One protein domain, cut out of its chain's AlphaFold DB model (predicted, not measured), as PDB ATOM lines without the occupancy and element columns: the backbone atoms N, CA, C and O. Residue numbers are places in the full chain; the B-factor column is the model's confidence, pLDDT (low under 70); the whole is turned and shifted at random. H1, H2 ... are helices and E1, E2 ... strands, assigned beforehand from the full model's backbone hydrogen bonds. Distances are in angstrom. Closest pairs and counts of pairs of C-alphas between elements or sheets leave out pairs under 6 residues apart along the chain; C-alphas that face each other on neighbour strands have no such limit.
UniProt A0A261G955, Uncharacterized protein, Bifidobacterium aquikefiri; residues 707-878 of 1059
ATOM      1  N   SER A 707      16.420  23.188  14.166       78.94
ATOM      2  CA  SER A 707      16.434  23.139  15.634       78.94
ATOM      3  C   SER A 707      16.426  24.558  16.219       78.94
ATOM      4  O   SER A 707      16.840  25.503  15.549       78.94
ATOM      5  N   LYS A 708      15.951  24.720  17.459       83.31
ATOM      6  CA  LYS A 708      15.886  26.004  18.179       83.31
ATOM      7  C   LYS A 708      16.403  25.814  19.601       83.31
ATOM      8  O   LYS A 708      16.147  24.781  20.213       83.31
ATOM      9  N   ARG A 709      17.148  26.793  20.117       77.62
ATOM     10  CA  ARG A 709      17.673  26.793  21.490       77.62
ATOM     11  C   ARG A 709      17.764  28.198  22.068       77.62
ATOM     12  O   ARG A 709      17.904  29.169  21.326       77.62
ATOM     13  N   VAL A 710      17.749  28.275  23.396       81.94
ATOM     14  CA  VAL A 710      18.266  29.434  24.132       81.94
ATOM     15  C   VAL A 710      19.794  29.298  24.210       81.94
ATOM     16  O   VAL A 710      20.304  28.201  24.443       81.94
ATOM     17  N   VAL A 711      20.522  30.385  23.956       75.81
ATOM     18  CA  VAL A 711      21.995  30.425  23.885       75.81
ATOM     19  C   VAL A 711      22.606  30.877  25.212       75.81
ATOM     20  O   VAL A 711      23.626  30.336  25.641       75.81
ATOM     21  N   ASN A 712      21.971  31.835  25.895       75.44
ATOM     22  CA  ASN A 712      22.361  32.252  27.239       75.44
ATOM     23  C   ASN A 712      21.756  31.327  28.321       75.44
ATOM     24  O   ASN A 712      20.834  30.559  28.063       75.44
ATOM     25  N   ASN A 713      22.321  31.324  29.536       66.50
ATOM     26  CA  ASN A 713      22.026  30.294  30.546       66.50
ATOM     27  C   ASN A 713      20.583  30.366  31.097       66.50
ATOM     28  O   ASN A 713      20.325  31.027  32.101       66.50
ATOM     29  N   GLY A 714      19.664  29.632  30.465       67.69
ATOM     30  CA  GLY A 714      18.250  29.564  30.841       67.69
ATOM     31  C   GLY A 714      17.892  28.560  31.944       67.69
ATOM     32  O   GLY A 714      16.721  28.476  32.304       67.69
ATOM     33  N   LEU A 715      18.844  27.812  32.517       77.12
ATOM     34  CA  LEU A 715      18.545  26.714  33.460       77.12
ATOM     35  C   LEU A 715      18.231  27.178  34.894       77.12
ATOM     36  O   LEU A 715      17.664  26.433  35.702       77.12
ATOM     37  N   GLN A 716      18.536  28.442  35.192       83.25
ATOM     38  CA  GLN A 716      17.984  29.190  36.327       83.25
ATOM     39  C   GLN A 716      16.791  30.073  35.915       83.25
ATOM     40  O   GLN A 716      16.260  30.819  36.733       83.25
ATOM     41  N   GLY A 717      16.334  29.993  34.663       88.69
ATOM     42  CA  GLY A 717      15.384  30.939  34.090       88.69
ATOM     43  C   GLY A 717      15.889  32.382  34.132       88.69
ATOM     44  O   GLY A 717      17.079  32.651  34.296       88.69
ATOM     45  N   PHE A 718      14.963  33.323  33.986       92.75
ATOM     46  CA  PHE A 718      15.268  34.736  33.779       92.75
ATOM     47  C   PHE A 718      14.466  35.634  34.730       92.75
ATOM     48  O   PHE A 718      13.316  35.347  35.058       92.75
ATOM     49  N   ASP A 719      15.059  36.752  35.161       94.19
ATOM     50  CA  ASP A 719      14.301  37.857  35.761       94.19
ATOM     51  C   ASP A 719      13.451  38.535  34.668       94.19
ATOM     52  O   ASP A 719      13.911  38.707  33.537       94.19
ATOM     53  N   MET A 720      12.251  39.015  35.003       95.69
ATOM     54  CA  MET A 720      11.528  39.948  34.130       95.69
ATOM     55  C   MET A 720      12.400  41.183  33.854       95.69
ATOM     56  O   MET A 720      12.984  41.781  34.767       95.69
ATOM     57  N   GLY A 721      12.471  41.569  32.580       94.06
ATOM     58  CA  GLY A 721      13.342  42.619  32.056       94.06
ATOM     59  C   GLY A 721      14.727  42.135  31.610       94.06
ATOM     60  O   GLY A 721      15.511  42.962  31.149       94.06
ATOM     61  N   ALA A 722      15.045  40.841  31.740       94.62
ATOM     62  CA  ALA A 722      16.267  40.253  31.195       94.62
ATOM     63  C   ALA A 722      16.127  39.889  29.705       94.62
ATOM     64  O   ALA A 722      15.023  39.649  29.207       94.62
ATOM     65  N   SER A 723      17.271  39.825  29.019       93.38
ATOM     66  CA  SER A 723      17.373  39.374  27.630       93.38
ATOM     67  C   SER A 723      17.569  37.857  27.535       93.38
ATOM     68  O   SER A 723      18.284  37.260  28.345       93.38
ATOM     69  N   VAL A 724      16.960  37.251  26.520       92.50
ATOM     70  CA  VAL A 724      17.050  35.841  26.138       92.50
ATOM     71  C   VAL A 724      17.604  35.789  24.720       92.50
ATOM     72  O   VAL A 724      16.946  36.237  23.780       92.50
ATOM     73  N   GLU A 725      18.803  35.238  24.554       92.00
ATOM     74  CA  GLU A 725      19.388  35.019  23.232       92.00
ATOM     75  C   GLU A 725      18.872  33.689  22.674       92.00
ATOM     76  O   GLU A 725      19.024  32.646  23.309       92.00
ATOM     77  N   TYR A 726      18.276  33.717  21.486       87.88
ATOM     78  CA  TYR A 726      17.843  32.531  20.752       87.88
ATOM     79  C   TYR A 726      18.750  32.269  19.553       87.88
ATOM     80  O   TYR A 726      19.199  33.196  18.879       87.88
ATOM     81  N   GLU A 727      18.942  30.989  19.238       86.56
ATOM     82  CA  GLU A 727      19.492  30.532  17.964       86.56
ATOM     83  C   GLU A 727      18.548  29.502  17.337       86.56
ATOM     84  O   GLU A 727      18.201  28.498  17.966       86.56
ATOM     85  N   VAL A 728      18.163  29.740  16.082       87.00
ATOM     86  CA  VAL A 728      17.479  28.768  15.221       87.00
ATOM     87  C   VAL A 728      18.487  28.281  14.183       87.00
ATOM     88  O   VAL A 728      18.948  29.069  13.357       87.00
ATOM     89  N   ALA A 729      18.862  27.004  14.238       82.50
ATOM     90  CA  ALA A 729      19.863  26.395  13.365       82.50
ATOM     91  C   ALA A 729      19.202  25.500  12.309       82.50
ATOM     92  O   ALA A 729      18.375  24.648  12.640       82.50
ATOM     93  N   LEU A 730      19.586  25.697  11.046       84.44
ATOM     94  CA  LEU A 730      18.980  25.110   9.851       84.44
ATOM     95  C   LEU A 730      20.031  24.357   9.038       84.44
ATOM     96  O   LEU A 730      21.080  24.917   8.715       84.44
ATOM     97  N   THR A 731      19.722  23.128   8.643       83.56
ATOM     98  CA  THR A 731      20.599  22.310   7.797       83.56
ATOM     99  C   THR A 731      20.339  22.620   6.322       83.56
ATOM    100  O   THR A 731      19.210  22.471   5.848       83.56
ATOM    101  N   VAL A 732      21.377  23.008   5.575       86.75
ATOM    102  CA  VAL A 732      21.331  23.181   4.115       86.75
ATOM    103  C   VAL A 732      20.981  21.832   3.467       86.75
ATOM    104  O   VAL A 732      21.742  20.873   3.628       86.75
ATOM    105  N   PRO A 733      19.854  21.724   2.743       86.38
ATOM    106  CA  PRO A 733      19.413  20.464   2.156       86.38
ATOM    107  C   PRO A 733      20.225  20.091   0.910       86.38
ATOM    108  O   PRO A 733      20.774  20.956   0.224       86.38
ATOM    109  N   ASP A 734      20.246  18.798   0.583       86.88
ATOM    110  CA  ASP A 734      20.682  18.309  -0.727       86.88
ATOM    111  C   ASP A 734      19.584  18.577  -1.771       86.88
ATOM    112  O   ASP A 734      18.443  18.126  -1.632       86.88
ATOM    113  N   LEU A 735      19.931  19.334  -2.814       91.75
ATOM    114  CA  LEU A 735      19.027  19.738  -3.886       91.75
ATOM    115  C   LEU A 735      19.143  18.866  -5.149       91.75
ATOM    116  O   LEU A 735      18.406  19.098  -6.105       91.75
ATOM    117  N   VAL A 736      19.989  17.825  -5.175       87.94
ATOM    118  CA  VAL A 736      20.163  16.935  -6.348       87.94
ATOM    119  C   VAL A 736      18.843  16.281  -6.795       87.94
ATOM    120  O   VAL A 736      18.641  16.031  -7.984       87.94
ATOM    121  N   GLY A 737      17.904  16.053  -5.870       85.69
ATOM    122  CA  GLY A 737      16.568  15.525  -6.177       85.69
ATOM    123  C   GLY A 737      15.573  16.527  -6.791       85.69
ATOM    124  O   GLY A 737      14.513  16.109  -7.248       85.69
ATOM    125  N   PHE A 738      15.873  17.829  -6.819       90.44
ATOM    126  CA  PHE A 738      14.895  18.902  -7.069       90.44
ATOM    127  C   PHE A 738      14.801  19.359  -8.540       90.44
ATOM    128  O   PHE A 738      14.354  20.468  -8.827       90.44
ATOM    129  N   SER A 739      15.149  18.501  -9.501       86.62
ATOM    130  CA  SER A 739      15.154  18.836 -10.940       86.62
ATOM    131  C   SER A 739      13.790  19.242 -11.532       86.62
ATOM    132  O   SER A 739      13.740  19.781 -12.637       86.62
ATOM    133  N   GLY A 740      12.687  19.020 -10.806       87.31
ATOM    134  CA  GLY A 740      11.340  19.503 -11.143       87.31
ATOM    135  C   GLY A 740      10.946  20.860 -10.537       87.31
ATOM    136  O   GLY A 740       9.837  21.322 -10.800       87.31
ATOM    137  N   VAL A 741      11.803  21.495  -9.726       90.50
ATOM    138  CA  VAL A 741      11.506  22.741  -8.991       90.50
ATOM    139  C   VAL A 741      12.432  23.865  -9.464       90.50
ATOM    140  O   VAL A 741      13.654  23.722  -9.448       90.50
ATOM    141  N   THR A 742      11.866  24.999  -9.884       93.81
ATOM    142  CA  THR A 742      12.652  26.169 -10.319       93.81
ATOM    143  C   THR A 742      13.255  26.908  -9.120       93.81
ATOM    144  O   THR A 742      12.704  26.865  -8.021       93.81
ATOM    145  N   TYR A 743      14.358  27.642  -9.318       93.56
ATOM    146  CA  TYR A 743      14.955  28.462  -8.252       93.56
ATOM    147  C   TYR A 743      13.952  29.457  -7.640       93.56
ATOM    148  O   TYR A 743      13.918  29.634  -6.422       93.56
ATOM    149  N   ASP A 744      13.094  30.068  -8.461       91.94
ATOM    150  CA  ASP A 744      12.080  31.018  -7.992       91.94
ATOM    151  C   ASP A 744      10.976  30.337  -7.170       91.94
ATOM    152  O   ASP A 744      10.596  30.878  -6.134       91.94
ATOM    153  N   ALA A 745      10.527  29.144  -7.577       91.19
ATOM    154  CA  ALA A 745       9.475  28.371  -6.906       91.19
ATOM    155  C   ALA A 745       9.964  27.534  -5.706       91.19
ATOM    156  O   ALA A 745       9.147  26.957  -4.995       91.19
ATOM    157  N   TYR A 746      11.277  27.436  -5.488       94.56
ATOM    158  CA  TYR A 746      11.831  26.815  -4.290       94.56
ATOM    159  C   TYR A 746      11.622  27.720  -3.067       94.56
ATOM    160  O   TYR A 746      11.944  28.906  -3.114       94.56
ATOM    161  N   GLU A 747      11.135  27.175  -1.961       94.25
ATOM    162  CA  GLU A 747      10.894  27.885  -0.703       94.25
ATOM    163  C   GLU A 747      11.819  27.341   0.392       94.25
ATOM    164  O   GLU A 747      12.087  26.139   0.459       94.25
ATOM    165  N   PHE A 748      12.346  28.254   1.215       95.00
ATOM    166  CA  PHE A 748      13.146  27.969   2.408       95.00
ATOM    167  C   PHE A 748      13.156  29.230   3.283       95.00
ATOM    168  O   PHE A 748      13.863  30.199   2.975       95.00
ATOM    169  N   GLU A 749      12.330  29.244   4.324       95.56
ATOM    170  CA  GLU A 749      12.126  30.394   5.211       95.56
ATOM    171  C   GLU A 749      11.699  29.982   6.623       95.56
ATOM    172  O   GLU A 749      11.275  28.849   6.851       95.56
ATOM    173  N   ILE A 750      11.856  30.906   7.572       96.44
ATOM    174  CA  ILE A 750      11.491  30.723   8.978       96.44
ATOM    175  C   ILE A 750      10.389  31.702   9.355       96.44
ATOM    176  O   ILE A 750      10.567  32.905   9.174       96.44
ATOM    177  N   ASP A 751       9.326  31.187   9.967       97.12
ATOM    178  CA  ASP A 751       8.419  31.962  10.813       97.12
ATOM    179  C   ASP A 751       8.652  31.578  12.276       97.12
ATOM    180  O   ASP A 751       8.646  30.398  12.633       97.12
ATOM    181  N   ASP A 752       8.885  32.576  13.124       97.75
ATOM    182  CA  ASP A 752       9.267  32.426  14.524       97.75
ATOM    183  C   ASP A 752       8.293  33.217  15.414       97.75
ATOM    184  O   ASP A 752       8.191  34.439  15.300       97.75
ATOM    185  N   VAL A 753       7.518  32.515  16.244       97.44
ATOM    186  CA  VAL A 753       6.371  33.046  16.988       97.44
ATOM    187  C   VAL A 753       6.576  32.899  18.496       97.44
ATOM    188  O   VAL A 753       6.672  31.796  19.042       97.44
ATOM    189  N   ALA A 754       6.562  34.040  19.179       96.56
ATOM    190  CA  ALA A 754       6.744  34.147  20.617       96.56
ATOM    191  C   ALA A 754       5.409  34.231  21.381       96.56
ATOM    192  O   ALA A 754       4.433  34.842  20.935       96.56
ATOM    193  N   THR A 755       5.356  33.659  22.585       95.88
ATOM    194  CA  THR A 755       4.231  33.873  23.514       95.88
ATOM    195  C   THR A 755       4.224  35.293  24.093       95.88
ATOM    196  O   THR A 755       5.231  35.995  24.074       95.88
ATOM    197  N   ASN A 756       3.080  35.726  24.648       95.31
ATOM    198  CA  ASN A 756       2.888  37.090  25.176       95.31
ATOM    199  C   ASN A 756       3.995  37.563  26.136       95.31
ATOM    200  O   ASN A 756       4.302  38.751  26.143       95.31
ATOM    201  N   GLY A 757       4.596  36.650  26.907       94.88
ATOM    202  CA  GLY A 757       5.659  36.933  27.875       94.88
ATOM    203  C   GLY A 757       7.011  37.352  27.301       94.88
ATOM    204  O   GLY A 757       7.921  37.689  28.060       94.88
ATOM    205  N   LEU A 758       7.162  37.316  25.978       96.44
ATOM    206  CA  LEU A 758       8.401  37.608  25.273       96.44
ATOM    207  C   LEU A 758       8.183  38.747  24.276       96.44
ATOM    208  O   LEU A 758       7.292  38.703  23.429       96.44
ATOM    209  N   THR A 759       9.032  39.766  24.351       96.06
ATOM    210  CA  THR A 759       9.084  40.850  23.367       96.06
ATOM    211  C   THR A 759      10.222  40.578  22.388       96.06
ATOM    212  O   THR A 759      11.389  40.615  22.784       96.06
ATOM    213  N   LEU A 760       9.894  40.315  21.120       96.44
ATOM    214  CA  LEU A 760      10.881  40.145  20.049       96.44
ATOM    215  C   LEU A 760      11.612  41.470  19.730       96.44
ATOM    216  O   LEU A 760      11.050  42.553  19.928       96.44
ATOM    217  N   PRO A 761      12.863  41.419  19.234       96.00
ATOM    218  CA  PRO A 761      13.649  42.619  18.960       96.00
ATOM    219  C   PRO A 761      13.242  43.310  17.657       96.00
ATOM    220  O   PRO A 761      12.639  42.721  16.765       96.00
ATOM    221  N   ALA A 762      13.674  44.559  17.477       95.12
ATOM    222  CA  ALA A 762      13.596  45.207  16.169       95.12
ATOM    223  C   ALA A 762      14.441  44.444  15.128       95.12
ATOM    224  O   ALA A 762      15.586  44.086  15.415       95.12
ATOM    225  N   ALA A 763      13.917  44.282  13.905       93.75
ATOM    226  CA  ALA A 763      14.508  43.476  12.824       93.75
ATOM    227  C   ALA A 763      16.010  43.731  12.563       93.75
ATOM    228  O   ALA A 763      16.757  42.795  12.300       93.75
ATOM    229  N   GLY A 764      16.490  44.973  12.714       92.62
ATOM    230  CA  GLY A 764      17.915  45.322  12.579       92.62
ATOM    231  C   GLY A 764      18.856  44.720  13.641       92.62
ATOM    232  O   GLY A 764      20.076  44.856  13.523       92.62
ATOM    233  N   SER A 765      18.318  44.053  14.664       94.38
ATOM    234  CA  SER A 765      19.075  43.340  15.709       94.38
ATOM    235  C   SER A 765      19.185  41.835  15.440       94.38
ATOM    236  O   SER A 765      20.015  41.176  16.053       94.38
ATOM    237  N   VAL A 766      18.387  41.294  14.513       96.62
ATOM    238  CA  VAL A 766      18.468  39.891  14.082       96.62
ATOM    239  C   VAL A 766      19.733  39.695  13.243       96.62
ATOM    240  O   VAL A 766      20.124  40.580  12.475       96.62
ATOM    241  N   ARG A 767      20.389  38.544  13.383       95.25
ATOM    242  CA  ARG A 767      21.550  38.143  12.582       95.25
ATOM    243  C   ARG A 767      21.298  36.806  11.910       95.25
ATOM    244  O   ARG A 767      20.673  35.926  12.493       95.25
ATOM    245  N   VAL A 768      21.820  36.657  10.700       95.06
ATOM    246  CA  VAL A 768      21.874  35.385   9.981       95.06
ATOM    247  C   VAL A 768      23.341  35.047   9.761       95.06
ATOM    248  O   VAL A 768      24.078  35.811   9.141       95.06
ATOM    249  N   LEU A 769      23.759  33.921  10.325       88.88
ATOM    250  CA  LEU A 769      25.127  33.425  10.373       88.88
ATOM    251  C   LEU A 769      25.238  32.125   9.562       88.88
ATOM    252  O   LEU A 769      24.250  31.404   9.405       88.88
ATOM    253  N   MET A 770      26.435  31.790   9.089       82.75
ATOM    254  CA  MET A 770      26.737  30.492   8.476       82.75
ATOM    255  C   MET A 770      28.039  29.888   9.008       82.75
ATOM    256  O   MET A 770      28.899  30.601   9.519       82.75
ATOM    257  N   ASP A 771      28.168  28.564   8.895       75.00
ATOM    258  CA  ASP A 771      29.406  27.812   9.161       75.00
ATOM    259  C   ASP A 771      30.394  27.785   7.971       75.00
ATOM    260  O   ASP A 771      31.523  27.308   8.100       75.00
ATOM    261  N   VAL A 772      29.984  28.318   6.817       79.12
ATOM    262  CA  VAL A 772      30.784  28.477   5.597       79.12
ATOM    263  C   VAL A 772      30.466  29.821   4.940       79.12
ATOM    264  O   VAL A 772      29.305  30.219   4.871       79.12
ATOM    265  N   ASP A 773      31.481  30.532   4.443       86.56
ATOM    266  CA  ASP A 773      31.276  31.731   3.620       86.56
ATOM    267  C   ASP A 773      30.775  31.340   2.212       86.56
ATOM    268  O   ASP A 773      31.528  30.708   1.462       86.56
ATOM    269  N   PRO A 774      29.561  31.755   1.791       88.50
ATOM    270  CA  PRO A 774      29.003  31.347   0.502       88.50
ATOM    271  C   PRO A 774      29.736  31.848  -0.748       88.50
ATOM    272  O   PRO A 774      29.417  31.366  -1.838       88.50
ATOM    273  N   ASP A 775      30.672  32.800  -0.633       88.19
ATOM    274  CA  ASP A 775      31.450  33.288  -1.786       88.19
ATOM    275  C   ASP A 775      32.809  32.595  -1.921       88.19
ATOM    276  O   ASP A 775      33.230  32.298  -3.039       88.19
ATOM    277  N   SER A 776      33.504  32.335  -0.807       86.94
ATOM    278  CA  SER A 776      34.837  31.711  -0.820       86.94
ATOM    279  C   SER A 776      34.838  30.202  -0.560       86.94
ATOM    280  O   SER A 776      35.830  29.543  -0.866       86.94
ATOM    281  N   GLY A 777      33.760  29.645   0.003       82.25
ATOM    282  CA  GLY A 777      33.698  28.249   0.446       82.25
ATOM    283  C   GLY A 777      34.568  27.942   1.673       82.25
ATOM    284  O   GLY A 777      34.804  26.777   1.986       82.25
ATOM    285  N   VAL A 778      35.078  28.967   2.367       76.00
ATOM    286  CA  VAL A 778      35.890  28.797   3.580       76.00
ATOM    287  C   VAL A 778      34.979  28.529   4.776       76.00
ATOM    288  O   VAL A 778      34.128  29.352   5.114       76.00
ATOM    289  N   ALA A 779      35.185  27.388   5.436       69.56
ATOM    290  CA  ALA A 779      34.515  27.053   6.689       69.56
ATOM    291  C   ALA A 779      34.989  27.971   7.832       69.56
ATOM    292  O   ALA A 779      36.191  28.161   8.035       69.56
ATOM    293  N   SER A 780      34.047  28.542   8.578       69.50
ATOM    294  CA  SER A 780      34.278  29.435   9.718       69.50
ATOM    295  C   SER A 780      33.014  29.470  10.589       69.50
ATOM    296  O   SER A 780      31.926  29.635  10.045       69.50
ATOM    297  N   PRO A 781      33.104  29.319  11.923       51.31
ATOM    298  CA  PRO A 781      31.958  28.922  12.742       51.31
ATOM    299  C   PRO A 781      30.850  29.972  12.919       51.31
ATOM    300  O   PRO A 781      29.765  29.583  13.328       51.31
ATOM    301  N   ASP A 782      31.067  31.256  12.623       74.31
ATOM    302  CA  ASP A 782      30.042  32.315  12.723       74.31
ATOM    303  C   ASP A 782      30.277  33.411  11.651       74.31
ATOM    304  O   ASP A 782      30.656  34.544  11.954       74.31
ATOM    305  N   VAL A 783      30.091  33.085  10.364       80.44
ATOM    306  CA  VAL A 783      30.146  34.074   9.265       80.44
ATOM    307  C   VAL A 783      28.842  34.868   9.210       80.44
ATOM    308  O   VAL A 783      27.814  34.311   8.831       80.44
ATOM    309  N   ASP A 784      28.863  36.165   9.534       90.50
ATOM    310  CA  ASP A 784      27.688  37.036   9.380       90.50
ATOM    311  C   ASP A 784      27.357  37.262   7.893       90.50
ATOM    312  O   ASP A 784      28.090  37.920   7.150       90.50
ATOM    313  N   VAL A 785      26.224  36.703   7.466       93.94
ATOM    314  CA  VAL A 785      25.671  36.799   6.112       93.94
ATOM    315  C   VAL A 785      24.400  37.654   6.058       93.94
ATOM    316  O   VAL A 785      23.775  37.746   5.002       93.94
ATOM    317  N   THR A 786      24.024  38.336   7.149       94.50
ATOM    318  CA  THR A 786      22.784  39.135   7.255       94.50
ATOM    319  C   THR A 786      22.658  40.151   6.115       94.50
ATOM    320  O   THR A 786      21.603  40.277   5.499       94.50
ATOM    321  N   GLY A 787      23.761  40.827   5.771       91.56
ATOM    322  CA  GLY A 787      23.821  41.816   4.685       91.56
ATOM    323  C   GLY A 787      23.732  41.251   3.259       91.56
ATOM    324  O   GLY A 787      23.778  42.029   2.308       91.56
ATOM    325  N   ARG A 788      23.629  39.924   3.092       91.19
ATOM    326  CA  ARG A 788      23.429  39.248   1.796       91.19
ATOM    327  C   ARG A 788      21.951  39.011   1.467       91.19
ATOM    328  O   ARG A 788      21.630  38.698   0.322       91.19
ATOM    329  N   LEU A 789      21.067  39.135   2.456       92.56
ATOM    330  CA  LEU A 789      19.618  39.041   2.282       92.56
ATOM    331  C   LEU A 789      19.032  40.385   1.817       92.56
ATOM    332  O   LEU A 789      19.689  41.426   1.868       92.56
ATOM    333  N   SER A 790      17.778  40.381   1.356       89.50
ATOM    334  CA  SER A 790      17.095  41.630   0.998       89.50
ATOM    335  C   SER A 790      16.769  42.451   2.252       89.50
ATOM    336  O   SER A 790      16.533  41.892   3.322       89.50
ATOM    337  N   SER A 791      16.657  43.778   2.139       81.31
ATOM    338  CA  SER A 791      16.232  44.626   3.271       81.31
ATOM    339  C   SER A 791      14.782  44.389   3.725       81.31
ATOM    340  O   SER A 791      14.362  44.941   4.739       81.31
ATOM    341  N   SER A 792      14.028  43.569   2.989       89.19
ATOM    342  CA  SER A 792      12.685  43.072   3.308       89.19
ATOM    343  C   SER A 792      12.658  41.608   3.773       89.19
ATOM    344  O   SER A 792      11.584  41.100   4.073       89.19
ATOM    345  N   SER A 793      13.806  40.921   3.826       94.81
ATOM    346  CA  SER A 793      13.895  39.496   4.187       94.81
ATOM    347  C   SER A 793      13.751  39.224   5.682       94.81
ATOM    348  O   SER A 793      13.536  38.079   6.051       94.81
ATOM    349  N   ILE A 794      13.901  40.236   6.540       96.94
ATOM    350  CA  ILE A 794      13.723  40.112   7.991       96.94
ATOM    351  C   ILE A 794      12.601  41.063   8.398       96.94
ATOM    352  O   ILE A 794      12.740  42.283   8.277       96.94
ATOM    353  N   VAL A 795      11.496  40.507   8.888       96.62
ATOM    354  CA  VAL A 795      10.312  41.256   9.324       96.62
ATOM    355  C   VAL A 795       9.990  40.863  10.758       96.62
ATOM    356  O   VAL A 795       9.916  39.678  11.060       96.62
ATOM    357  N   VAL A 796       9.768  41.846  11.634       95.94
ATOM    358  CA  VAL A 796       9.234  41.611  12.986       95.94
ATOM    359  C   VAL A 796       7.942  42.400  13.157       95.94
ATOM    360  O   VAL A 796       7.913  43.604  12.887       95.94
ATOM    361  N   ALA A 797       6.879  41.725  13.593       93.19
ATOM    362  CA  ALA A 797       5.547  42.291  13.778       93.19
ATOM    363  C   ALA A 797       4.867  41.687  15.022       93.19
ATOM    364  O   ALA A 797       4.497  40.515  15.022       93.19
ATOM    365  N   ASP A 798       4.694  42.503  16.072       90.44
ATOM    366  CA  ASP A 798       4.252  42.096  17.422       90.44
ATOM    367  C   ASP A 798       5.082  40.925  17.981       90.44
ATOM    368  O   ASP A 798       6.133  41.142  18.582       90.44
ATOM    369  N   LYS A 799       4.625  39.693  17.740       93.75
ATOM    370  CA  LYS A 799       5.184  38.438  18.259       93.75
ATOM    371  C   LYS A 799       5.671  37.479  17.175       93.75
ATOM    372  O   LYS A 799       6.053  36.368  17.515       93.75
ATOM    373  N   SER A 800       5.655  37.888  15.905       96.38
ATOM    374  CA  SER A 800       6.245  37.115  14.806       96.38
ATOM    375  C   SER A 800       7.543  37.749  14.309       96.38
ATOM    376  O   SER A 800       7.597  38.966  14.103       96.38
ATOM    377  N   LEU A 801       8.555  36.916  14.077       97.69
ATOM    378  CA  LEU A 801       9.771  37.182  13.317       97.69
ATOM    379  C   LEU A 801       9.777  36.256  12.091       97.69
ATOM    380  O   LEU A 801       9.952  35.049  12.220       97.69
ATOM    381  N   THR A 802       9.641  36.828  10.898       97.56
ATOM    382  CA  THR A 802       9.787  36.100   9.629       97.56
ATOM    383  C   THR A 802      11.170  36.374   9.037       97.56
ATOM    384  O   THR A 802      11.582  37.536   8.925       97.56
ATOM    385  N   VAL A 803      11.880  35.321   8.623       97.56
ATOM    386  CA  VAL A 803      13.167  35.386   7.911       97.56
ATOM    387  C   VAL A 803      13.070  34.622   6.587       97.56
ATOM    388  O   VAL A 803      13.195  33.396   6.543       97.56
ATOM    389  N   SER A 804      12.863  35.363   5.498       95.19
ATOM    390  CA  SER A 804      12.545  34.839   4.165       95.19
ATOM    391  C   SER A 804      13.659  35.031   3.133       95.19
ATOM    392  O   SER A 804      14.533  35.900   3.233       95.19
ATOM    393  N   GLY A 805      13.639  34.194   2.092       93.00
ATOM    394  CA  GLY A 805      14.637  34.225   1.017       93.00
ATOM    395  C   GLY A 805      15.994  33.609   1.380       93.00
ATOM    396  O   GLY A 805      16.948  33.773   0.620       93.00
ATOM    397  N   LEU A 806      16.084  32.859   2.487       95.81
ATOM    398  CA  LEU A 806      17.305  32.180   2.952       95.81
ATOM    399  C   LEU A 806      17.930  31.258   1.887       95.81
ATOM    400  O   LEU A 806      19.149  31.094   1.865       95.81
ATOM    401  N   LYS A 807      17.129  30.742   0.940       94.56
ATOM    402  CA  LYS A 807      17.608  30.019  -0.257       94.56
ATOM    403  C   LYS A 807      18.733  30.738  -1.010       94.56
ATOM    404  O   LYS A 807      19.622  30.082  -1.545       94.56
ATOM    405  N   ALA A 808      18.745  32.074  -1.017       94.12
ATOM    406  CA  ALA A 808      19.767  32.865  -1.701       94.12
ATOM    407  C   ALA A 808      21.183  32.656  -1.132       94.12
ATOM    408  O   ALA A 808      22.156  32.942  -1.828       94.12
ATOM    409  N   LEU A 809      21.306  32.147   0.101       94.81
ATOM    410  CA  LEU A 809      22.583  31.874   0.759       94.81
ATOM    411  C   LEU A 809      23.255  30.593   0.240       94.81
ATOM    412  O   LEU A 809      24.473  30.572   0.096       94.81
ATOM    413  N   PHE A 810      22.483  29.547  -0.073       94.62
ATOM    414  CA  PHE A 810      23.011  28.209  -0.386       94.62
ATOM    415  C   PHE A 810      22.623  27.659  -1.765       94.62
ATOM    416  O   PHE A 810      23.243  26.698  -2.219       94.62
ATOM    417  N   ALA A 811      21.638  28.246  -2.449       95.00
ATOM    418  CA  ALA A 811      21.138  27.771  -3.738       95.00
ATOM    419  C   ALA A 811      21.499  28.697  -4.919       95.00
ATOM    420  O   ALA A 811      21.920  29.847  -4.748       95.00
ATOM    421  N   THR A 812      21.315  28.167  -6.129       95.06
ATOM    422  CA  THR A 812      21.401  28.848  -7.430       95.06
ATOM    423  C   THR A 812      20.381  28.249  -8.406       95.06
ATOM    424  O   THR A 812      19.908  27.130  -8.202       95.06
ATOM    425  N   ASP A 813      20.058  28.969  -9.483       94.69
ATOM    426  CA  ASP A 813      19.546  28.341 -10.707       94.69
ATOM    427  C   ASP A 813      20.698  27.589 -11.401       94.69
ATOM    428  O   ASP A 813      21.823  28.094 -11.474       94.69
ATOM    429  N   SER A 814      20.418  26.380 -11.887       91.62
ATOM    430  CA  SER A 814      21.339  25.512 -12.625       91.62
ATOM    431  C   SER A 814      20.690  24.961 -13.904       91.62
ATOM    432  O   SER A 814      20.711  23.760 -14.180       91.62
ATOM    433  N   GLY A 815      20.114  25.847 -14.719       88.12
ATOM    434  CA  GLY A 815      19.512  25.484 -16.006       88.12
ATOM    435  C   GLY A 815      18.008  25.240 -15.914       88.12
ATOM    436  O   GLY A 815      17.502  24.259 -16.458       88.12
ATOM    437  N   GLY A 816      17.297  26.127 -15.216       90.25
ATOM    438  CA  GLY A 816      15.848  26.107 -15.031       90.25
ATOM    439  C   GLY A 816      15.376  25.390 -13.764       90.25
ATOM    440  O   GLY A 816      14.173  25.347 -13.523       90.25
ATOM    441  N   HIS A 817      16.287  24.847 -12.954       92.00
ATOM    442  CA  HIS A 817      15.978  24.159 -11.698       92.00
ATOM    443  C   HIS A 817      16.916  24.600 -10.571       92.00
ATOM    444  O   HIS A 817      18.017  25.099 -10.815       92.00
ATOM    445  N   VAL A 818      16.456  24.441  -9.331       94.94
ATOM    446  CA  VAL A 818      17.212  24.796  -8.128       94.94
ATOM    447  C   VAL A 818      18.326  23.775  -7.858       94.94
ATOM    448  O   VAL A 818      18.112  22.570  -7.974       94.94
ATOM    449  N   ALA A 819      19.515  24.251  -7.488       94.44
ATOM    450  CA  ALA A 819      20.656  23.417  -7.102       94.44
ATOM    451  C   ALA A 819      21.496  24.094  -6.004       94.44
ATOM    452  O   ALA A 819      21.445  25.316  -5.847       94.44
ATOM    453  N   ASN A 820      22.289  23.321  -5.253       94.56
ATOM    454  CA  ASN A 820      23.241  23.872  -4.282       94.56
ATOM    455  C   ASN A 820      24.352  24.667  -4.986       94.56
ATOM    456  O   ASN A 820      24.802  24.320  -6.081       94.56
ATOM    457  N   ARG A 821      24.848  25.718  -4.329       94.12
ATOM    458  CA  ARG A 821      26.074  26.415  -4.732       94.12
ATOM    459  C   ARG A 821      27.279  25.503  -4.519       94.12
ATOM    460  O   ARG A 821      27.419  24.906  -3.459       94.12
ATOM    461  N   ALA A 822      28.215  25.484  -5.466       90.56
ATOM    462  CA  ALA A 822      29.456  24.709  -5.340       90.56
ATOM    463  C   ALA A 822      30.343  25.123  -4.140       90.56
ATOM    464  O   ALA A 822      31.228  24.370  -3.745       90.56
ATOM    465  N   THR A 823      30.111  26.310  -3.568       90.44
ATOM    466  CA  THR A 823      30.763  26.843  -2.360       90.44
ATOM    467  C   THR A 823      30.048  26.495  -1.050       90.44
ATOM    468  O   THR A 823      30.620  26.732   0.009       90.44
ATOM    469  N   VAL A 824      28.824  25.952  -1.088       87.81
ATOM    470  CA  VAL A 824      28.014  25.644   0.106       87.81
ATOM    471  C   VAL A 824      27.517  24.193   0.033       87.81
ATOM    472  O   VAL A 824      26.501  23.924  -0.615       87.81
ATOM    473  N   PRO A 825      28.231  23.243   0.667       80.12
ATOM    474  CA  PRO A 825      27.824  21.843   0.714       80.12
ATOM    475  C   PRO A 825      26.440  21.631   1.344       80.12
ATOM    476  O   PRO A 825      26.013  22.371   2.231       80.12
ATOM    477  N   ALA A 826      25.761  20.558   0.935       81.12
ATOM    478  CA  ALA A 826      24.649  20.023   1.715       81.12
ATOM    479  C   ALA A 826      25.160  19.580   3.100       81.12
ATOM    480  O   ALA A 826      26.253  19.023   3.212       81.12
ATOM    481  N   GLY A 827      24.382  19.847   4.150       72.00
ATOM    482  CA  GLY A 827      24.779  19.627   5.545       72.00
ATOM    483  C   GLY A 827      25.365  20.851   6.264       72.00
ATOM    484  O   GLY A 827      25.401  20.835   7.491       72.00
ATOM    485  N   SER A 828      25.760  21.914   5.550       78.56
ATOM    486  CA  SER A 828      26.151  23.199   6.164       78.56
ATOM    487  C   SER A 828      25.022  23.818   6.999       78.56
ATOM    488  O   SER A 828      23.842  23.572   6.745       78.56
ATOM    489  N   LEU A 829      25.368  24.656   7.977       79.56
ATOM    490  CA  LEU A 829      24.437  25.259   8.933       79.56
ATOM    491  C   LEU A 829      24.224  26.760   8.700       79.56
ATOM    492  O   LEU A 829      25.129  27.570   8.919       79.56
ATOM    493  N   VAL A 830      22.982  27.140   8.392       86.31
ATOM    494  CA  VAL A 830      22.488  28.525   8.492       86.31
ATOM    495  C   VAL A 830      21.903  28.729   9.890       86.31
ATOM    496  O   VAL A 830      21.134  27.894  10.360       86.31
ATOM    497  N   ARG A 831      22.241  29.822  10.576       87.38
ATOM    498  CA  ARG A 831      21.791  30.108  11.948       87.38
ATOM    499  C   ARG A 831      21.204  31.505  12.065       87.38
ATOM    500  O   ARG A 831      21.881  32.483  11.769       87.38
ATOM    501  N   VAL A 832      19.961  31.608  12.521       93.38
ATOM    502  CA  VAL A 832      19.320  32.886  12.854       93.38
ATOM    503  C   VAL A 832      19.513  33.131  14.350       93.38
ATOM    504  O   VAL A 832      19.046  32.323  15.150       93.38
ATOM    505  N   ARG A 833      20.189  34.222  14.735       92.75
ATOM    506  CA  ARG A 833      20.323  34.659  16.139       92.75
ATOM    507  C   ARG A 833      19.604  35.975  16.397       92.75
ATOM    508  O   ARG A 833      19.636  36.879  15.558       92.75
ATOM    509  N   TYR A 834      18.978  36.090  17.563       95.75
ATOM    510  CA  TYR A 834      18.302  37.307  18.017       95.75
ATOM    511  C   TYR A 834      18.097  37.302  19.541       95.75
ATOM    512  O   TYR A 834      18.071  36.249  20.171       95.75
ATOM    513  N   GLU A 835      17.913  38.485  20.128       95.56
ATOM    514  CA  GLU A 835      17.647  38.673  21.562       95.56
ATOM    515  C   GLU A 835      16.194  39.111  21.805       95.56
ATOM    516  O   GLU A 835      15.786  40.170  21.335       95.56
ATOM    517  N   ALA A 836      15.414  38.330  22.554       95.88
ATOM    518  CA  ALA A 836      14.083  38.719  23.032       95.88
ATOM    519  C   ALA A 836      14.140  39.169  24.503       95.88
ATOM    520  O   ALA A 836      15.034  38.773  25.241       95.88
ATOM    521  N   THR A 837      13.181  39.969  24.971       95.75
ATOM    522  CA  THR A 837      13.104  40.389  26.389       95.75
ATOM    523  C   THR A 837      11.946  39.701  27.108       95.75
ATOM    524  O   THR A 837      10.818  39.750  26.618       95.75
ATOM    525  N   VAL A 838      12.192  39.130  28.295       96.44
ATOM    526  CA  VAL A 838      11.116  38.642  29.182       96.44
ATOM    527  C   VAL A 838      10.356  39.845  29.733       96.44
ATOM    528  O   VAL A 838      10.931  40.671  30.444       96.44
ATOM    529  N   ASN A 839       9.078  39.979  29.391       95.38
ATOM    530  CA  ASN A 839       8.290  41.175  29.675       95.38
ATOM    531  C   ASN A 839       7.342  40.992  30.882       95.38
ATOM    532  O   ASN A 839       7.460  40.042  31.655       95.38
ATOM    533  N   VAL A 840       6.438  41.954  31.094       95.06
ATOM    534  CA  VAL A 840       5.535  41.983  32.258       95.06
ATOM    535  C   VAL A 840       4.355  41.010  32.162       95.06
ATOM    536  O   VAL A 840       3.763  40.702  33.195       95.06
ATOM    537  N   ASP A 841       4.049  40.512  30.962       95.06
ATOM    538  CA  ASP A 841       2.988  39.536  30.682       95.06
ATOM    539  C   ASP A 841       3.510  38.083  30.740       95.06
ATOM    540  O   ASP A 841       2.807  37.146  30.353       95.06
ATOM    541  N   ALA A 842       4.752  37.881  31.201       95.44
ATOM    542  CA  ALA A 842       5.377  36.567  31.266       95.44
ATOM    543  C   ALA A 842       4.718  35.646  32.299       95.44
ATOM    544  O   ALA A 842       4.507  36.011  33.459       95.44
ATOM    545  N   LEU A 843       4.432  34.418  31.864       95.12
ATOM    546  CA  LEU A 843       3.896  33.358  32.703       95.12
ATOM    547  C   LEU A 843       4.942  32.949  33.741       95.12
ATOM    548  O   LEU A 843       6.116  32.752  33.420       95.12
ATOM    549  N   VAL A 844       4.492  32.827  34.988       93.31
ATOM    550  CA  VAL A 844       5.351  32.610  36.152       93.31
ATOM    551  C   VAL A 844       5.183  31.179  36.652       93.31
ATOM    552  O   VAL A 844       4.101  30.804  37.098       93.31
ATOM    553  N   SER A 845       6.260  30.397  36.615       92.94
ATOM    554  CA  SER A 845       6.308  29.054  37.200       92.94
ATOM    555  C   SER A 845       6.447  29.120  38.721       92.94
ATOM    556  O   SER A 845       7.253  29.897  39.242       92.94
ATOM    557  N   MET A 846       5.707  28.288  39.452       86.00
ATOM    558  CA  MET A 846       5.788  28.223  40.917       86.00
ATOM    559  C   MET A 846       5.660  26.781  41.427       86.00
ATOM    560  O   MET A 846       5.013  25.960  40.770       86.00
ATOM    561  N   PRO A 847       6.212  26.475  42.618       82.00
ATOM    562  CA  PRO A 847       5.874  25.270  43.373       82.00
ATOM    563  C   PRO A 847       4.360  25.078  43.564       82.00
ATOM    564  O   PRO A 847       3.560  25.958  43.243       82.00
ATOM    565  N   GLY A 848       3.987  23.879  44.025       57.50
ATOM    566  CA  GLY A 848       2.663  23.268  43.845       57.50
ATOM    567  C   GLY A 848       1.440  24.199  43.900       57.50
ATOM    568  O   GLY A 848       1.337  25.112  44.712       57.50
ATOM    569  N   GLY A 849       0.492  23.963  42.992       52.34
ATOM    570  CA  GLY A 849      -0.732  24.760  42.857       52.34
ATOM    571  C   GLY A 849      -0.617  25.942  41.887       52.34
ATOM    572  O   GLY A 849      -1.600  26.241  41.215       52.34
ATOM    573  N   GLY A 850       0.563  26.559  41.742       60.28
ATOM    574  CA  GLY A 850       0.838  27.482  40.628       60.28
ATOM    575  C   GLY A 850       1.117  26.735  39.321       60.28
ATOM    576  O   GLY A 850       0.494  27.008  38.300       60.28
ATOM    577  N   GLY A 851       1.992  25.726  39.387       76.19
ATOM    578  CA  GLY A 851       2.339  24.866  38.257       76.19
ATOM    579  C   GLY A 851       3.564  25.342  37.472       76.19
ATOM    580  O   GLY A 851       4.126  26.412  37.718       76.19
ATOM    581  N   VAL A 852       3.987  24.506  36.523       88.00
ATOM    582  CA  VAL A 852       5.059  24.827  35.576       88.00
ATOM    583  C   VAL A 852       4.441  25.499  34.353       88.00
ATOM    584  O   VAL A 852       3.497  24.980  33.754       88.00
ATOM    585  N   HIS A 853       4.962  26.666  33.997       90.94
ATOM    586  CA  HIS A 853       4.528  27.471  32.861       90.94
ATOM    587  C   HIS A 853       5.755  27.992  32.117       90.94
ATOM    588  O   HIS A 853       6.527  28.782  32.674       90.94
ATOM    589  N   SER A 854       5.920  27.572  30.863       91.19
ATOM    590  CA  SER A 854       6.923  28.140  29.973       91.19
ATOM    591  C   SER A 854       6.364  29.320  29.182       91.19
ATOM    592  O   SER A 854       5.187  29.386  28.820       91.19
ATOM    593  N   ASN A 855       7.245  30.269  28.898       93.94
ATOM    594  CA  ASN A 855       7.053  31.308  27.907       93.94
ATOM    595  C   ASN A 855       7.631  30.744  26.612       93.94
ATOM    596  O   ASN A 855       8.815  30.908  26.319       93.94
ATOM    597  N   LEU A 856       6.808  29.963  25.913       93.31
ATOM    598  CA  LEU A 856       7.201  29.258  24.699       93.31
ATOM    599  C   LEU A 856       7.638  30.250  23.614       93.31
ATOM    600  O   LEU A 856       7.015  31.306  23.432       93.31
ATOM    601  N   ASN A 857       8.673  29.877  22.869       94.19
ATOM    602  CA  ASN A 857       9.036  30.516  21.615       94.19
ATOM    603  C   ASN A 857       9.238  29.441  20.536       94.19
ATOM    604  O   ASN A 857      10.110  28.580  20.664       94.19
ATOM    605  N   GLU A 858       8.440  29.478  19.473       94.94
ATOM    606  CA  GLU A 858       8.297  28.409  18.477       94.94
ATOM    607  C   GLU A 858       8.803  28.884  17.109       94.94
ATOM    608  O   GLU A 858       8.641  30.045  16.773       94.94
ATOM    609  N   ALA A 859       9.494  28.047  16.342       93.94
ATOM    610  CA  ALA A 859       9.930  28.357  14.982       93.94
ATOM    611  C   ALA A 859       9.524  27.235  14.034       93.94
ATOM    612  O   ALA A 859       9.726  26.059  14.337       93.94
ATOM    613  N   THR A 860       8.998  27.604  12.870       95.50
ATOM    614  CA  THR A 860       8.668  26.678  11.788       95.50
ATOM    615  C   THR A 860       9.530  26.981  10.569       95.50
ATOM    616  O   THR A 860       9.495  28.089  10.038       95.50
ATOM    617  N   LEU A 861      10.296  25.982  10.121       94.19
ATOM    618  CA  LEU A 861      10.961  25.982   8.818       94.19
ATOM    619  C   LEU A 861       9.961  25.533   7.756       94.19
ATOM    620  O   LEU A 861       9.591  24.358   7.724       94.19
ATOM    621  N   THR A 862       9.581  26.442   6.863       94.81
ATOM    622  CA  THR A 862       8.853  26.115   5.632       94.81
ATOM    623  C   THR A 862       9.869  25.843   4.528       94.81
ATOM    624  O   THR A 862      10.708  26.700   4.234       94.81
ATOM    625  N   ARG A 863       9.821  24.658   3.904       92.12
ATOM    626  CA  ARG A 863      10.707  24.307   2.779       92.12
ATOM    627  C   ARG A 863      10.016  23.484   1.693       92.12
ATOM    628  O   ARG A 863       9.106  22.710   1.981       92.12
ATOM    629  N   SER A 864      10.467  23.602   0.444       91.94
ATOM    630  CA  SER A 864       9.962  22.759  -0.653       91.94
ATOM    631  C   SER A 864      10.404  21.297  -0.539       91.94
ATOM    632  O   SER A 864      11.512  21.000  -0.093       91.94
ATOM    633  N   MET A 865       9.570  20.389  -1.050       86.25
ATOM    634  CA  MET A 865       9.870  18.963  -1.214       86.25
ATOM    635  C   MET A 865      10.246  18.623  -2.664       86.25
ATOM    636  O   MET A 865       9.695  19.189  -3.608       86.25
ATOM    637  N   ALA A 866      11.120  17.630  -2.862       80.31
ATOM    638  CA  ALA A 866      11.554  17.188  -4.198       80.31
ATOM    639  C   ALA A 866      10.407  16.619  -5.064       80.31
ATOM    640  O   ALA A 866      10.455  16.692  -6.289       80.31
ATOM    641  N   ALA A 867       9.351  16.093  -4.431       78.88
ATOM    642  CA  ALA A 867       8.130  15.630  -5.098       78.88
ATOM    643  C   ALA A 867       7.160  16.771  -5.492       78.88
ATOM    644  O   ALA A 867       6.108  16.504  -6.074       78.88
ATOM    645  N   GLY A 868       7.503  18.027  -5.184       79.00
ATOM    646  CA  GLY A 868       6.636  19.197  -5.310       79.00
ATOM    647  C   GLY A 868       5.855  19.506  -4.028       79.00
ATOM    648  O   GLY A 868       5.645  18.642  -3.177       79.00
ATOM    649  N   GLY A 869       5.419  20.762  -3.896       87.69
ATOM    650  CA  GLY A 869       4.814  21.282  -2.666       87.69
ATOM    651  C   GLY A 869       5.844  21.596  -1.576       87.69
ATOM    652  O   GLY A 869       7.052  21.594  -1.824       87.69
ATOM    653  N   THR A 870       5.353  21.880  -0.372       90.94
ATOM    654  CA  THR A 870       6.149  22.285   0.795       90.94
ATOM    655  C   THR A 870       5.794  21.475   2.035       90.94
ATOM    656  O   THR A 870       4.691  20.940   2.157       90.94
ATOM    657  N   GLU A 871       6.748  21.386   2.957       88.44
ATOM    658  CA  GLU A 871       6.570  20.866   4.312       88.44
ATOM    659  C   GLU A 871       6.950  21.938   5.344       88.44
ATOM    660  O   GLU A 871       7.792  22.800   5.076       88.44
ATOM    661  N   GLY A 872       6.315  21.875   6.515       87.75
ATOM    662  CA  GLY A 872       6.635  22.701   7.677       87.75
ATOM    663  C   GLY A 872       7.236  21.838   8.783       87.75
ATOM    664  O   GLY A 872       6.650  20.819   9.152       87.75
ATOM    665  N   LEU A 873       8.395  22.237   9.306       84.25
ATOM    666  CA  LEU A 873       9.069  21.573  10.423       84.25
ATOM    667  C   LEU A 873       9.129  22.526  11.618       84.25
ATOM    668  O   LEU A 873       9.824  23.539  11.562       84.25
ATOM    669  N   THR A 874       8.399  22.202  12.681       87.69
ATOM    670  CA  THR A 874       8.229  23.067  13.856       87.69
ATOM    671  C   THR A 874       9.084  22.595  15.033       87.69
ATOM    672  O   THR A 874       9.126  21.407  15.346       87.69
ATOM    673  N   VAL A 875       9.755  23.537  15.694       83.62
ATOM    674  CA  VAL A 875      10.591  23.337  16.889       83.62
ATOM    675  C   VAL A 875      10.368  24.475  17.879       83.62
ATOM    676  O   VAL A 875      10.027  25.588  17.485       83.62
ATOM    677  N   SER A 876      10.610  24.246  19.162       88.38
ATOM    678  CA  SER A 876      10.401  25.258  20.198       88.38
ATOM    679  C   SER A 876      11.551  25.319  21.199       88.38
ATOM    680  O   SER A 876      12.395  24.428  21.264       88.38
ATOM    681  N   ALA A 877      11.591  26.409  21.962       86.44
ATOM    682  CA  ALA A 877      12.438  26.555  23.135       86.44
ATOM    683  C   ALA A 877      11.656  27.259  24.254       86.44
ATOM    684  O   ALA A 877      11.045  28.309  24.033       86.44
ATOM    685  N   ASP A 878      11.684  26.671  25.448       89.19
ATOM    686  CA  ASP A 878      11.012  27.192  26.636       89.19
ATOM    687  C   ASP A 878      11.833  28.282  27.341       89.19
ATOM    688  O   ASP A 878      13.048  28.162  27.508       89.19
TER     689      ASP A 878
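Overview. This is residues 707 to 878 of the 1059 residues of an uncharacterized protein of Bifidobacterium aquikefiri (UniProt A0A261G955). Two antiparallel sheets of five strands stand face to face as an elongated sandwich, their strands crossed at 31 degrees, with the edge strands E1 and E12 close together and the edges E5 and E6 apart. The small hairpin E8 and E9, with the short helix H1 before it, sits at one end; at the other end residues 846 to 851 stick out. The printed part has 172 residues, with named elements in the order E1 to E7, H1, E8 to E12; the sheets run E1 E2 E10 E4 E5 and E6 E7 E3 E11 E12. The class is mostly strand, though under half of the residues, 79, are in named elements. The whole is compact, with a radius of gyration of the C-alphas of 17.7 A, and it spans 61 by 32 by 26 A.

Arrangement. Begin in the first sheet with E2, residues 723 to 731, and E10, residues 829 to 838, which are antiparallel neighbours; N 726 and O 834 are 2.9 A apart, within hydrogen-bond range. Beside E2 find the edge strand E1, residues 707 to 710; the two form a hairpin, with N 709 and O 727 at 2.9 A. On the other side of E10 lies E4, residues 767 to 772, where N 769 and O 831 are 2.8 A apart. E4 forms a hairpin with the edge strand E5, residues 779 to 784, where N 770 and O 783 are 2.9 A apart. This sheet is twisted, with C-alphas up to 5.5 A off its best plane. In the second sheet look for E3, residues 748 to 754, and its antiparallel neighbour E11, residues 855 to 864, with N 753 and O 858 at 2.8 A. E11 forms a hairpin with E12, residues 870 to 878, where N 859 and O 875 are 2.8 A apart. E7, residues 800 to 803, is E3's other neighbour, with N 752 and O 801 at 2.8 A, and it forms a hairpin with E6, residues 794 to 797, where N 795 and O 802 are 3.0 A apart. The two sheets make a sandwich, two sheets face to face: the facing parts are 9.4 A centre to centre and their best planes 17 degrees apart. The closest C-alphas of E1 and E12, those of Arg 709 and Ala 877, are 5.5 A apart, while E2 and E3 are near each other, with 5 pairs of C-alphas within 10 A. H1, residues 807 to 810, only grazes the first sheet, with its residues 809 to 810; it is too short for an O i to N i+4 pair, and its 1 O i to N i+3 pair is within range. E8, residues 811 to 813, and E9, residues 818 to 820, form a hairpin, with N 812 and O 819 at 2.9 A.

Along the chain. Find C-alpha 707 at (16.434, 23.139, 15.634), where E1 begins. E2 is 26.4 A long, E3 20.3 A and E4 15.1 A. E10 runs 27.7 A from C-alpha 829 at (24.437, 25.259, 8.933). E11 measures 30.0 A, and E12 runs 26.7 A to C-alpha 878 at (11.012, 27.192, 26.636).

Size, cuts and confidence. The C-alphas farthest apart are those of Gly 815 and Gly 849, 62.3 A. The printed part has no cut. The links E1 to E2, E2 to E3, E3 to E4 and E10 to E11 are long. Mean pLDDT of the printed part is 88.8; look for values under 70 at residues 713 to 714, 779 to 781 and 848 to 850.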